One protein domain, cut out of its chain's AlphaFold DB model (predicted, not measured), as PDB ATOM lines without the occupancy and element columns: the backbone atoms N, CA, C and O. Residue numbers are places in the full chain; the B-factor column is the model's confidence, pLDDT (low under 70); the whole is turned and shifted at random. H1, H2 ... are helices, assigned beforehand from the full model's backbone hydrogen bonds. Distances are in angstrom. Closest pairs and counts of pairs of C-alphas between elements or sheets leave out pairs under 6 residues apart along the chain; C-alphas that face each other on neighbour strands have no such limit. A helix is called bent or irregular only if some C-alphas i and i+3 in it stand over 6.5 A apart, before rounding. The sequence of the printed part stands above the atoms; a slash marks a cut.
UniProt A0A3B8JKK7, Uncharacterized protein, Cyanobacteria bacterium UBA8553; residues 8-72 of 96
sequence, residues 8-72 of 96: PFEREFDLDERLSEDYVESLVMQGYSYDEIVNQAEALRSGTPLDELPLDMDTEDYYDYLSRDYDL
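What this domain is: This is residues 8 to 72 of the 96 residues of an uncharacterized protein of Cyanobacteria bacterium UBA8553 (UniProt A0A3B8JKK7). A small group of three helices, with H3 in the middle, H1 side by side with it and H2 folded against it as a slanting helical hairpin, is joined by a long loop to H4, the longest helix, whose last residues 67 to 72 stick out. The loop, residues 47 to 58, runs from the end of H3 back to near its first turn, where H4 begins and sets off the same way as H3. The printed part has 65 residues with four named helices in the order H1, H2, H3, H4 and no named strand, and its class is all helix. It is compact, with a radius of gyration of the C-alphas of 11.6 A, and its C-alphas span 35 by 24 by 21 A.

Where its parts are: H4, residues 59 to 72, is 19.8 A long from first to last C-alpha and ends with C-alpha 72 at (-14.894, -22.890, -29.524). H3, residues 34 to 46, is 18.3 A long and begins with C-alpha 34 at (-15.116, -22.407, -2.609). H2, residues 21 to 30, is 14.3 A long. H1, residues 8 to 15, is 13.1 A long and begins with C-alpha 8 at (-9.391, -16.539, -3.478); it is irregular, with C-alphas 8 and 11 being 7.4 A apart.

How they stand to each other: H4 and H3 are close but not clearly touching; their closest C-alphas, those of Asp 35 and Thr 59, are 5.9 A apart. They run the same way at a shallow tilt of 24 degrees. H4 is apart from H1 and H2. H3 only just touches H1, with 3 pairs of C-alphas within 8 A and with its residues 38 to 41 alone; the closest C-alphas are those of Glu 12 and Ala 41, 6.8 A apart. H1 and H3 run the same way at a shallow tilt of 7 degrees. H2 and H3 form a helical hairpin, opposite ways at a steep tilt of 43 degrees. They only just touch, with 3 pairs of C-alphas within 8 A and with residue 37 alone of H3; the closest C-alphas, of Leu 27 and Ile 37, are 6.8 A apart. H1 and H2 are close but not clearly touching, with the C-alphas of Phe 13 and Glu 21 the closest at 7.7 A. In H2, H3 and H4 every O i to N i+4 pair is within hydrogen-bond range; in H1 it is 3 of 4.

The domain as a whole: The C-alphas farthest apart, of Met 29 and Leu 72, are 36.7 A apart. The printed part has no cut. The links H1 to H2 and H2 to H3 are tight, and the link H3 to H4, with 12 residues, is long. The mean pLDDT of the printed part is 78.4, and that of H4 is 61. Residues 55, 57, 59, 62 to 63 and 65 to 72 are under 70.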
ATOM      1  N   PRO A   8      -9.227 -15.472  -2.490       84.06
ATOM      2  CA  PRO A   8      -9.391 -16.539  -3.478       84.06
ATOM      3  C   PRO A   8     -10.364 -16.208  -4.616       84.06
ATOM      4  O   PRO A   8     -10.324 -16.891  -5.632       84.06
ATOM      5  N   PHE A   9     -11.217 -15.190  -4.442       85.25
ATOM      6  CA  PHE A   9     -12.261 -14.802  -5.393       85.25
ATOM      7  C   PHE A   9     -11.909 -13.557  -6.220       85.25
ATOM      8  O   PHE A   9     -12.747 -13.044  -6.959       85.25
ATOM      9  N   GLU A  10     -10.675 -13.037  -6.109       86.25
ATOM     10  CA  GLU A  10     -10.228 -11.867  -6.889       86.25
ATOM     11  C   GLU A  10     -10.405 -12.080  -8.396       86.25
ATOM     12  O   GLU A  10     -10.777 -11.153  -9.111       86.25
ATOM     13  N   ARG A  11     -10.230 -13.319  -8.862       81.62
ATOM     14  CA  ARG A  11     -10.453 -13.688 -10.257       81.62
ATOM     15  C   ARG A  11     -11.917 -13.537 -10.668       81.62
ATOM     16  O   ARG A  11     -12.185 -13.014 -11.742       81.62
ATOM     17  N   GLU A  12     -12.853 -13.979  -9.837       84.44
ATOM     18  CA  GLU A  12     -14.288 -13.919 -10.131       84.44
ATOM     19  C   GLU A  12     -14.774 -12.467 -10.141       84.44
ATOM     20  O   GLU A  12     -15.558 -12.095 -11.013       84.44
ATOM     21  N   PHE A  13     -14.250 -11.629  -9.238       86.38
ATOM     22  CA  PHE A  13     -14.511 -10.187  -9.249       86.38
ATOM     23  C   PHE A  13     -13.970  -9.499 -10.511       86.38
ATOM     24  O   PHE A  13     -14.606  -8.579 -11.020       86.38
ATOM     25  N   ASP A  14     -12.828  -9.953 -11.038       84.06
ATOM     26  CA  ASP A  14     -12.277  -9.452 -12.303       84.06
ATOM     27  C   ASP A  14     -13.061  -9.958 -13.534       84.06
ATOM     28  O   ASP A  14     -13.069  -9.301 -14.577       84.06
ATOM     29  N   LEU A  15     -13.711 -11.126 -13.436       78.69
ATOM     30  CA  LEU A  15     -14.474 -11.748 -14.526       78.69
ATOM     31  C   LEU A  15     -15.911 -11.225 -14.655       78.69
ATOM     32  O   LEU A  15     -16.444 -11.231 -15.767       78.69
ATOM     33  N   ASP A  16     -16.550 -10.806 -13.559       79.69
ATOM     34  CA  ASP A  16     -17.909 -10.257 -13.576       79.69
ATOM     35  C   ASP A  16     -18.058  -9.053 -12.637       79.69
ATOM     36  O   ASP A  16     -18.105  -9.182 -11.415       79.69
ATOM     37  N   GLU A  17     -18.253  -7.870 -13.224       80.56
ATOM     38  CA  GLU A  17     -18.505  -6.622 -12.495       80.56
ATOM     39  C   GLU A  17     -19.822  -6.617 -11.693       80.56
ATOM     40  O   GLU A  17     -20.027  -5.753 -10.836       80.56
ATOM     41  N   ARG A  18     -20.732  -7.566 -11.954       83.81
ATOM     42  CA  ARG A  18     -21.982  -7.741 -11.197       83.81
ATOM     43  C   ARG A  18     -21.780  -8.546  -9.917       83.81
ATOM     44  O   ARG A  18     -22.657  -8.510  -9.050       83.81
ATOM     45  N   LEU A  19     -20.669  -9.271  -9.792       85.50
ATOM     46  CA  LEU A  19     -20.354 -10.032  -8.594       85.50
ATOM     47  C   LEU A  19     -19.848  -9.081  -7.506       85.50
ATOM     48  O   LEU A  19     -18.793  -8.466  -7.635       85.50
ATOM     49  N   SER A  20     -20.602  -8.948  -6.416       89.81
ATOM     50  CA  SER A  20     -20.218  -8.068  -5.311       89.81
ATOM     51  C   SER A  20     -19.451  -8.807  -4.214       89.81
ATOM     52  O   SER A  20     -19.750  -9.958  -3.888       89.81
ATOM     53  N   GLU A  21     -18.499  -8.107  -3.587       89.50
ATOM     54  CA  GLU A  21     -17.779  -8.602  -2.404       89.50
ATOM     55  C   GLU A  21     -18.758  -9.010  -1.286       89.50
ATOM     56  O   GLU A  21     -18.613 -10.084  -0.706       89.50
ATOM     57  N   ASP A  22     -19.812  -8.214  -1.058       89.50
ATOM     58  CA  ASP A  22     -20.859  -8.488  -0.060       89.50
ATOM     59  C   ASP A  22     -21.624  -9.795  -0.341       89.50
ATOM     60  O   ASP A  22     -22.025 -10.509   0.583       89.50
ATOM     61  N   TYR A  23     -21.855 -10.117  -1.619       90.00
ATOM     62  CA  TYR A  23     -22.544 -11.345  -2.011       90.00
ATOM     63  C   TYR A  23     -21.682 -12.573  -1.712       90.00
ATOM     64  O   TYR A  23     -22.147 -13.510  -1.061       90.00
ATOM     65  N   VAL A  24     -20.406 -12.533  -2.106       88.88
ATOM     66  CA  VAL A  24     -19.439 -13.602  -1.823       88.88
ATOM     67  C   VAL A  24     -19.233 -13.766  -0.316       88.88
ATOM     68  O   VAL A  24     -19.278 -14.884   0.193       88.88
ATOM     69  N   GLU A  25     -19.100 -12.667   0.431       89.44
ATOM     70  CA  GLU A  25     -19.009 -12.694   1.894       89.44
ATOM     71  C   GLU A  25     -20.241 -13.354   2.531       89.44
ATOM     72  O   GLU A  25     -20.107 -14.182   3.436       89.44
ATOM     73  N   SER A  26     -21.443 -13.057   2.029       89.69
ATOM     74  CA  SER A  26     -22.671 -13.691   2.508       89.69
ATOM     75  C   SER A  26     -22.672 -15.205   2.294       89.69
ATOM     76  O   SER A  26     -23.107 -15.940   3.184       89.69
ATOM     77  N   LEU A  27     -22.182 -15.691   1.151       89.88
ATOM     78  CA  LEU A  27     -22.078 -17.127   0.873       89.88
ATOM     79  C   LEU A  27     -21.048 -17.803   1.788       89.88
ATOM     80  O   LEU A  27     -21.334 -18.845   2.379       89.88
ATOM     81  N   VAL A  28     -19.894 -17.167   2.003       86.56
ATOM     82  CA  VAL A  28     -18.877 -17.653   2.950       86.56
ATOM     83  C   VAL A  28     -19.456 -17.758   4.365       86.56
ATOM     84  O   VAL A  28     -19.298 -18.783   5.027       86.56
ATOM     85  N   MET A  29     -20.185 -16.738   4.832       86.69
ATOM     86  CA  MET A  29     -20.825 -16.754   6.157       86.69
ATOM     87  C   MET A  29     -21.913 -17.826   6.297       86.69
ATOM     88  O   MET A  29     -22.148 -18.321   7.400       86.69
ATOM     89  N   GLN A  30     -22.572 -18.193   5.198       88.06
ATOM     90  CA  GLN A  30     -23.554 -19.280   5.154       88.06
ATOM     91  C   GLN A  30     -22.905 -20.675   5.133       88.06
ATOM     92  O   GLN A  30     -23.607 -21.668   5.316       88.06
ATOM     93  N   GLY A  31     -21.578 -20.753   4.978       86.38
ATOM     94  CA  GLY A  31     -20.818 -22.000   4.996       86.38
ATOM     95  C   GLY A  31     -20.690 -22.680   3.635       86.38
ATOM     96  O   GLY A  31     -20.397 -23.872   3.604       86.38
ATOM     97  N   TYR A  32     -20.904 -21.945   2.538       86.31
ATOM     98  CA  TYR A  32     -20.634 -22.455   1.195       86.31
ATOM     99  C   TYR A  32     -19.132 -22.705   1.016       86.31
ATOM    100  O   TYR A  32     -18.286 -21.940   1.493       86.31
ATOM    101  N   SER A  33     -18.808 -23.791   0.326       86.38
ATOM    102  CA  SER A  33     -17.453 -24.107  -0.108       86.38
ATOM    103  C   SER A  33     -17.005 -23.196  -1.252       86.38
ATOM    104  O   SER A  33     -17.813 -22.531  -1.898       86.38
ATOM    105  N   TYR A  34     -15.697 -23.174  -1.507       84.00
ATOM    106  CA  TYR A  34     -15.116 -22.407  -2.609       84.00
ATOM    107  C   TYR A  34     -15.755 -22.770  -3.959       84.00
ATOM    108  O   TYR A  34     -16.227 -21.875  -4.655       84.00
ATOM    109  N   ASP A  35     -15.862 -24.065  -4.268       83.06
ATOM    110  CA  ASP A  35     -16.426 -24.555  -5.532       83.06
ATOM    111  C   ASP A  35     -17.899 -24.147  -5.690       83.06
ATOM    112  O   ASP A  35     -18.325 -23.687  -6.747       83.06
ATOM    113  N   GLU A  36     -18.697 -24.240  -4.619       85.81
ATOM    114  CA  GLU A  36     -20.093 -23.798  -4.664       85.81
ATOM    115  C   GLU A  36     -20.208 -22.288  -4.907       85.81
ATOM    116  O   GLU A  36     -21.105 -21.855  -5.626       85.81
ATOM    117  N   ILE A  37     -19.306 -21.478  -4.345       87.75
ATOM    118  CA  ILE A  37     -19.293 -20.027  -4.563       87.75
ATOM    119  C   ILE A  37     -18.882 -19.690  -6.001       87.75
ATOM    120  O   ILE A  37     -19.504 -18.826  -6.616       87.75
ATOM    121  N   VAL A  38     -17.887 -20.383  -6.558       86.38
ATOM    122  CA  VAL A  38     -17.483 -20.223  -7.966       86.38
ATOM    123  C   VAL A  38     -18.644 -20.570  -8.901       86.38
ATOM    124  O   VAL A  38     -18.949 -19.807  -9.815       86.38
ATOM    125  N   ASN A  39     -19.373 -21.651  -8.620       84.69
ATOM    126  CA  ASN A  39     -20.559 -22.028  -9.389       84.69
ATOM    127  C   ASN A  39     -21.681 -20.974  -9.311       84.69
ATOM    128  O   ASN A  39     -22.335 -20.687 -10.312       84.69
ATOM    129  N   GLN A  40     -21.886 -20.351  -8.144       86.94
ATOM    130  CA  GLN A  40     -22.820 -19.226  -7.983       86.94
ATOM    131  C   GLN A  40     -22.384 -17.997  -8.785       86.94
ATOM    132  O   GLN A  40     -23.211 -17.358  -9.440       86.94
ATOM    133  N   ALA A  41     -21.088 -17.682  -8.757       86.62
ATOM    134  CA  ALA A  41     -20.519 -16.600  -9.544       86.62
ATOM    135  C   ALA A  41     -20.703 -16.850 -11.048       86.62
ATOM    136  O   ALA A  41     -21.115 -15.936 -11.762       86.62
ATOM    137  N   GLU A  42     -20.513 -18.082 -11.530       82.69
ATOM    138  CA  GLU A  42     -20.786 -18.379 -12.936       82.69
ATOM    139  C   GLU A  42     -22.268 -18.292 -13.277       82.69
ATOM    140  O   GLU A  42     -22.619 -17.736 -14.318       82.69
ATOM    141  N   ALA A  43     -23.153 -18.854 -12.456       84.62
ATOM    142  CA  ALA A  43     -24.585 -18.809 -12.739       84.62
ATOM    143  C   ALA A  43     -25.056 -17.356 -12.923       84.62
ATOM    144  O   ALA A  43     -25.813 -17.039 -13.843       84.62
ATOM    145  N   LEU A  44     -24.522 -16.441 -12.106       85.19
ATOM    146  CA  LEU A  44     -24.709 -15.001 -12.278       85.19
ATOM    147  C   LEU A  44     -24.081 -14.483 -13.581       85.19
ATOM    148  O   LEU A  44     -24.734 -13.726 -14.310       85.19
ATOM    149  N   ARG A  45     -22.854 -14.917 -13.894       82.06
ATOM    150  CA  ARG A  45     -22.100 -14.503 -15.082       82.06
ATOM    151  C   ARG A  45     -22.783 -14.877 -16.390       82.06
ATOM    152  O   ARG A  45     -23.100 -14.005 -17.200       82.06
ATOM    153  N   SER A  46     -23.041 -16.161 -16.565       79.88
ATOM    154  CA  SER A  46     -23.658 -16.765 -17.745       79.88
ATOM    155  C   SER A  46     -25.162 -16.493 -17.850       79.88
ATOM    156  O   SER A  46     -25.717 -16.523 -18.947       79.88
ATOM    157  N   GLY A  47     -25.834 -16.218 -16.726       80.00
ATOM    158  CA  GLY A  47     -27.297 -16.226 -16.651       80.00
ATOM    159  C   GLY A  47     -27.895 -17.637 -16.717       80.00
ATOM    160  O   GLY A  47     -29.115 -17.771 -16.832       80.00
ATOM    161  N   THR A  48     -27.053 -18.670 -16.653       80.94
ATOM    162  CA  THR A  48     -27.450 -20.077 -16.643       80.94
ATOM    163  C   THR A  48     -27.834 -20.491 -15.220       80.94
ATOM    164  O   THR A  48     -27.109 -20.178 -14.272       80.94
ATOM    165  N   PRO A  49     -28.964 -21.191 -15.025       79.94
ATOM    166  CA  PRO A  49     -29.324 -21.758 -13.729       79.94
ATOM    167  C   PRO A  49     -28.236 -22.697 -13.185       79.94
ATOM    168  O   PRO A  49     -27.610 -23.431 -13.945       79.94
ATOM    169  N   LEU A  50     -28.039 -22.719 -11.863       80.69
ATOM    170  CA  LEU A  50     -27.041 -23.587 -11.218       80.69
ATOM    171  C   LEU A  50     -27.192 -25.060 -11.609       80.69
ATOM    172  O   LEU A  50     -26.200 -25.739 -11.817       80.69
ATOM    173  N   ASP A  51     -28.422 -25.560 -11.706       80.25
ATOM    174  CA  ASP A  51     -28.727 -26.951 -12.044       80.25
ATOM    175  C   ASP A  51     -28.420 -27.318 -13.503       80.25
ATOM    176  O   ASP A  51     -28.331 -28.502 -13.827       80.25
ATOM    177  N   GLU A  52     -28.239 -26.320 -14.366       77.19
ATOM    178  CA  GLU A  52     -27.817 -26.492 -15.757       77.19
ATOM    179  C   GLU A  52     -26.295 -26.358 -15.930       77.19
ATOM    180  O   GLU A  52     -25.765 -26.713 -16.987       77.19
ATOM    181  N   LEU A  53     -25.576 -25.882 -14.906       75.56
ATOM    182  CA  LEU A  53     -24.118 -25.862 -14.925       75.56
ATOM    183  C   LEU A  53     -23.562 -27.286 -14.764       75.56
ATOM    184  O   LEU A  53     -24.147 -28.115 -14.063       75.56
ATOM    185  N   PRO A  54     -22.403 -27.590 -15.370       71.31
ATOM    186  CA  PRO A  54     -21.723 -28.868 -15.188       71.31
ATOM    187  C   PRO A  54     -21.037 -28.934 -13.805       71.31
ATOM    188  O   PRO A  54     -19.815 -29.008 -13.706       71.31
ATOM    189  N   LEU A  55     -21.845 -28.909 -12.737       68.69
ATOM    190  CA  LEU A  55     -21.447 -28.821 -11.322       68.69
ATOM    191  C   LEU A  55     -20.680 -30.045 -10.791       68.69
ATOM    192  O   LEU A  55     -20.176 -30.012  -9.672       68.69
ATOM    193  N   ASP A  56     -20.616 -31.132 -11.564       71.62
ATOM    194  CA  ASP A  56     -19.898 -32.358 -11.193       71.62
ATOM    195  C   ASP A  56     -18.372 -32.249 -11.407       71.62
ATOM    196  O   ASP A  56     -17.641 -33.193 -11.094       71.62
ATOM    197  N   MET A  57     -17.884 -31.132 -11.962       68.81
ATOM    198  CA  MET A  57     -16.459 -30.878 -12.199       68.81
ATOM    199  C   MET A  57     -15.829 -30.131 -11.023       68.81
ATOM    200  O   MET A  57     -16.481 -29.310 -10.376       68.81
ATOM    201  N   ASP A  58     -14.553 -30.409 -10.750       71.38
ATOM    202  CA  ASP A  58     -13.797 -29.576  -9.823       71.38
ATOM    203  C   ASP A  58     -13.506 -28.204 -10.448       71.38
ATOM    204  O   ASP A  58     -13.649 -27.993 -11.654       71.38
ATOM    205  N   THR A  59     -13.128 -27.240  -9.613       67.75
ATOM    206  CA  THR A  59     -12.947 -25.859 -10.067       67.75
ATOM    207  C   THR A  59     -11.863 -25.721 -11.151       67.75
ATOM    208  O   THR A  59     -11.990 -24.873 -12.035       67.75
ATOM    209  N   GLU A  60     -10.812 -26.550 -11.143       70.69
ATOM    210  CA  GLU A  60      -9.778 -26.502 -12.189       70.69
ATOM    211  C   GLU A  60     -10.309 -27.016 -13.534       70.69
ATOM    212  O   GLU A  60     -10.169 -26.324 -14.549       70.69
ATOM    213  N   ASP A  61     -10.968 -28.177 -13.536       71.19
ATOM    214  CA  ASP A  61     -11.610 -28.772 -14.712       71.19
ATOM    215  C   ASP A  61     -12.710 -27.858 -15.268       71.19
ATOM    216  O   ASP A  61     -12.884 -27.723 -16.482       71.19
ATOM    217  N   TYR A  62     -13.426 -27.178 -14.378       68.88
ATOM    218  CA  TYR A  62     -14.448 -26.206 -14.716       68.88
ATOM    219  C   TYR A  62     -13.883 -24.995 -15.483       68.88
ATOM    220  O   TYR A  62     -14.430 -24.602 -16.519       68.88
ATOM    221  N   TYR A  63     -12.751 -24.428 -15.053       69.38
ATOM    222  CA  TYR A  63     -12.100 -23.364 -15.823       69.38
ATOM    223  C   TYR A  63     -11.488 -23.870 -17.132       69.38
ATOM    224  O   TYR A  63     -11.487 -23.119 -18.110       69.38
ATOM    225  N   ASP A  64     -10.991 -25.113 -17.193       73.25
ATOM    226  CA  ASP A  64     -10.547 -25.707 -18.463       73.25
ATOM    227  C   ASP A  64     -11.730 -25.817 -19.438       73.25
ATOM    228  O   ASP A  64     -11.613 -25.408 -20.593       73.25
ATOM    229  N   TYR A  65     -12.901 -26.253 -18.961       67.69
ATOM    230  CA  TYR A  65     -14.149 -26.290 -19.728       67.69
ATOM    231  C   TYR A  65     -14.560 -24.903 -20.248       67.69
ATOM    232  O   TYR A  65     -14.751 -24.737 -21.454       67.69
ATOM    233  N   LEU A  66     -14.605 -23.886 -19.378       64.06
ATOM    234  CA  LEU A  66     -14.895 -22.511 -19.795       64.06
ATOM    235  C   LEU A  66     -13.888 -21.988 -20.822       64.06
ATOM    236  O   LEU A  66     -14.268 -21.277 -21.750       64.06
ATOM    237  N   SER A  67     -12.605 -22.324 -20.668       64.81
ATOM    238  CA  SER A  67     -11.559 -21.900 -21.603       64.81
ATOM    239  C   SER A  67     -11.684 -22.586 -22.966       64.81
ATOM    240  O   SER A  67     -11.455 -21.946 -23.990       64.81
ATOM    241  N   ARG A  68     -12.124 -23.853 -22.995       56.53
ATOM    242  CA  ARG A  68     -12.390 -24.601 -24.230       56.53
ATOM    243  C   ARG A  68     -13.611 -24.074 -24.967       56.53
ATOM    244  O   ARG A  68     -13.562 -23.985 -26.189       56.53
ATOM    245  N   ASP A  69     -14.667 -23.687 -24.256       51.94
ATOM    246  CA  ASP A  69     -15.814 -23.013 -24.874       51.94
ATOM    247  C   ASP A  69     -15.468 -21.579 -25.320       51.94
ATOM    248  O   ASP A  69     -15.981 -21.110 -26.336       51.94
ATOM    249  N   TYR A  70     -14.532 -20.896 -24.649       45.56
ATOM    250  CA  TYR A  70     -13.978 -19.625 -25.137       45.56
ATOM    251  C   TYR A  70     -13.198 -19.801 -26.454       45.56
ATOM    252  O   TYR A  70     -13.294 -18.959 -27.345       45.56
ATOM    253  N   ASP A  71     -12.480 -20.917 -26.613       43.09
ATOM    254  CA  ASP A  71     -11.786 -21.270 -27.862       43.09
ATOM    255  C   ASP A  71     -12.780 -21.726 -28.957       43.09
ATOM    256  O   ASP A  71     -12.639 -21.392 -30.132       43.09
ATOM    257  N   LEU A  72     -13.860 -22.427 -28.585       39.88
ATOM    258  CA  LEU A  72     -14.894 -22.890 -29.524       39.88
ATOM    259  C   LEU A  72     -15.849 -21.780 -29.984       39.88
ATOM    260  O   LEU A  72     -16.370 -21.854 -31.099       39.88
TER     261      LEU A  72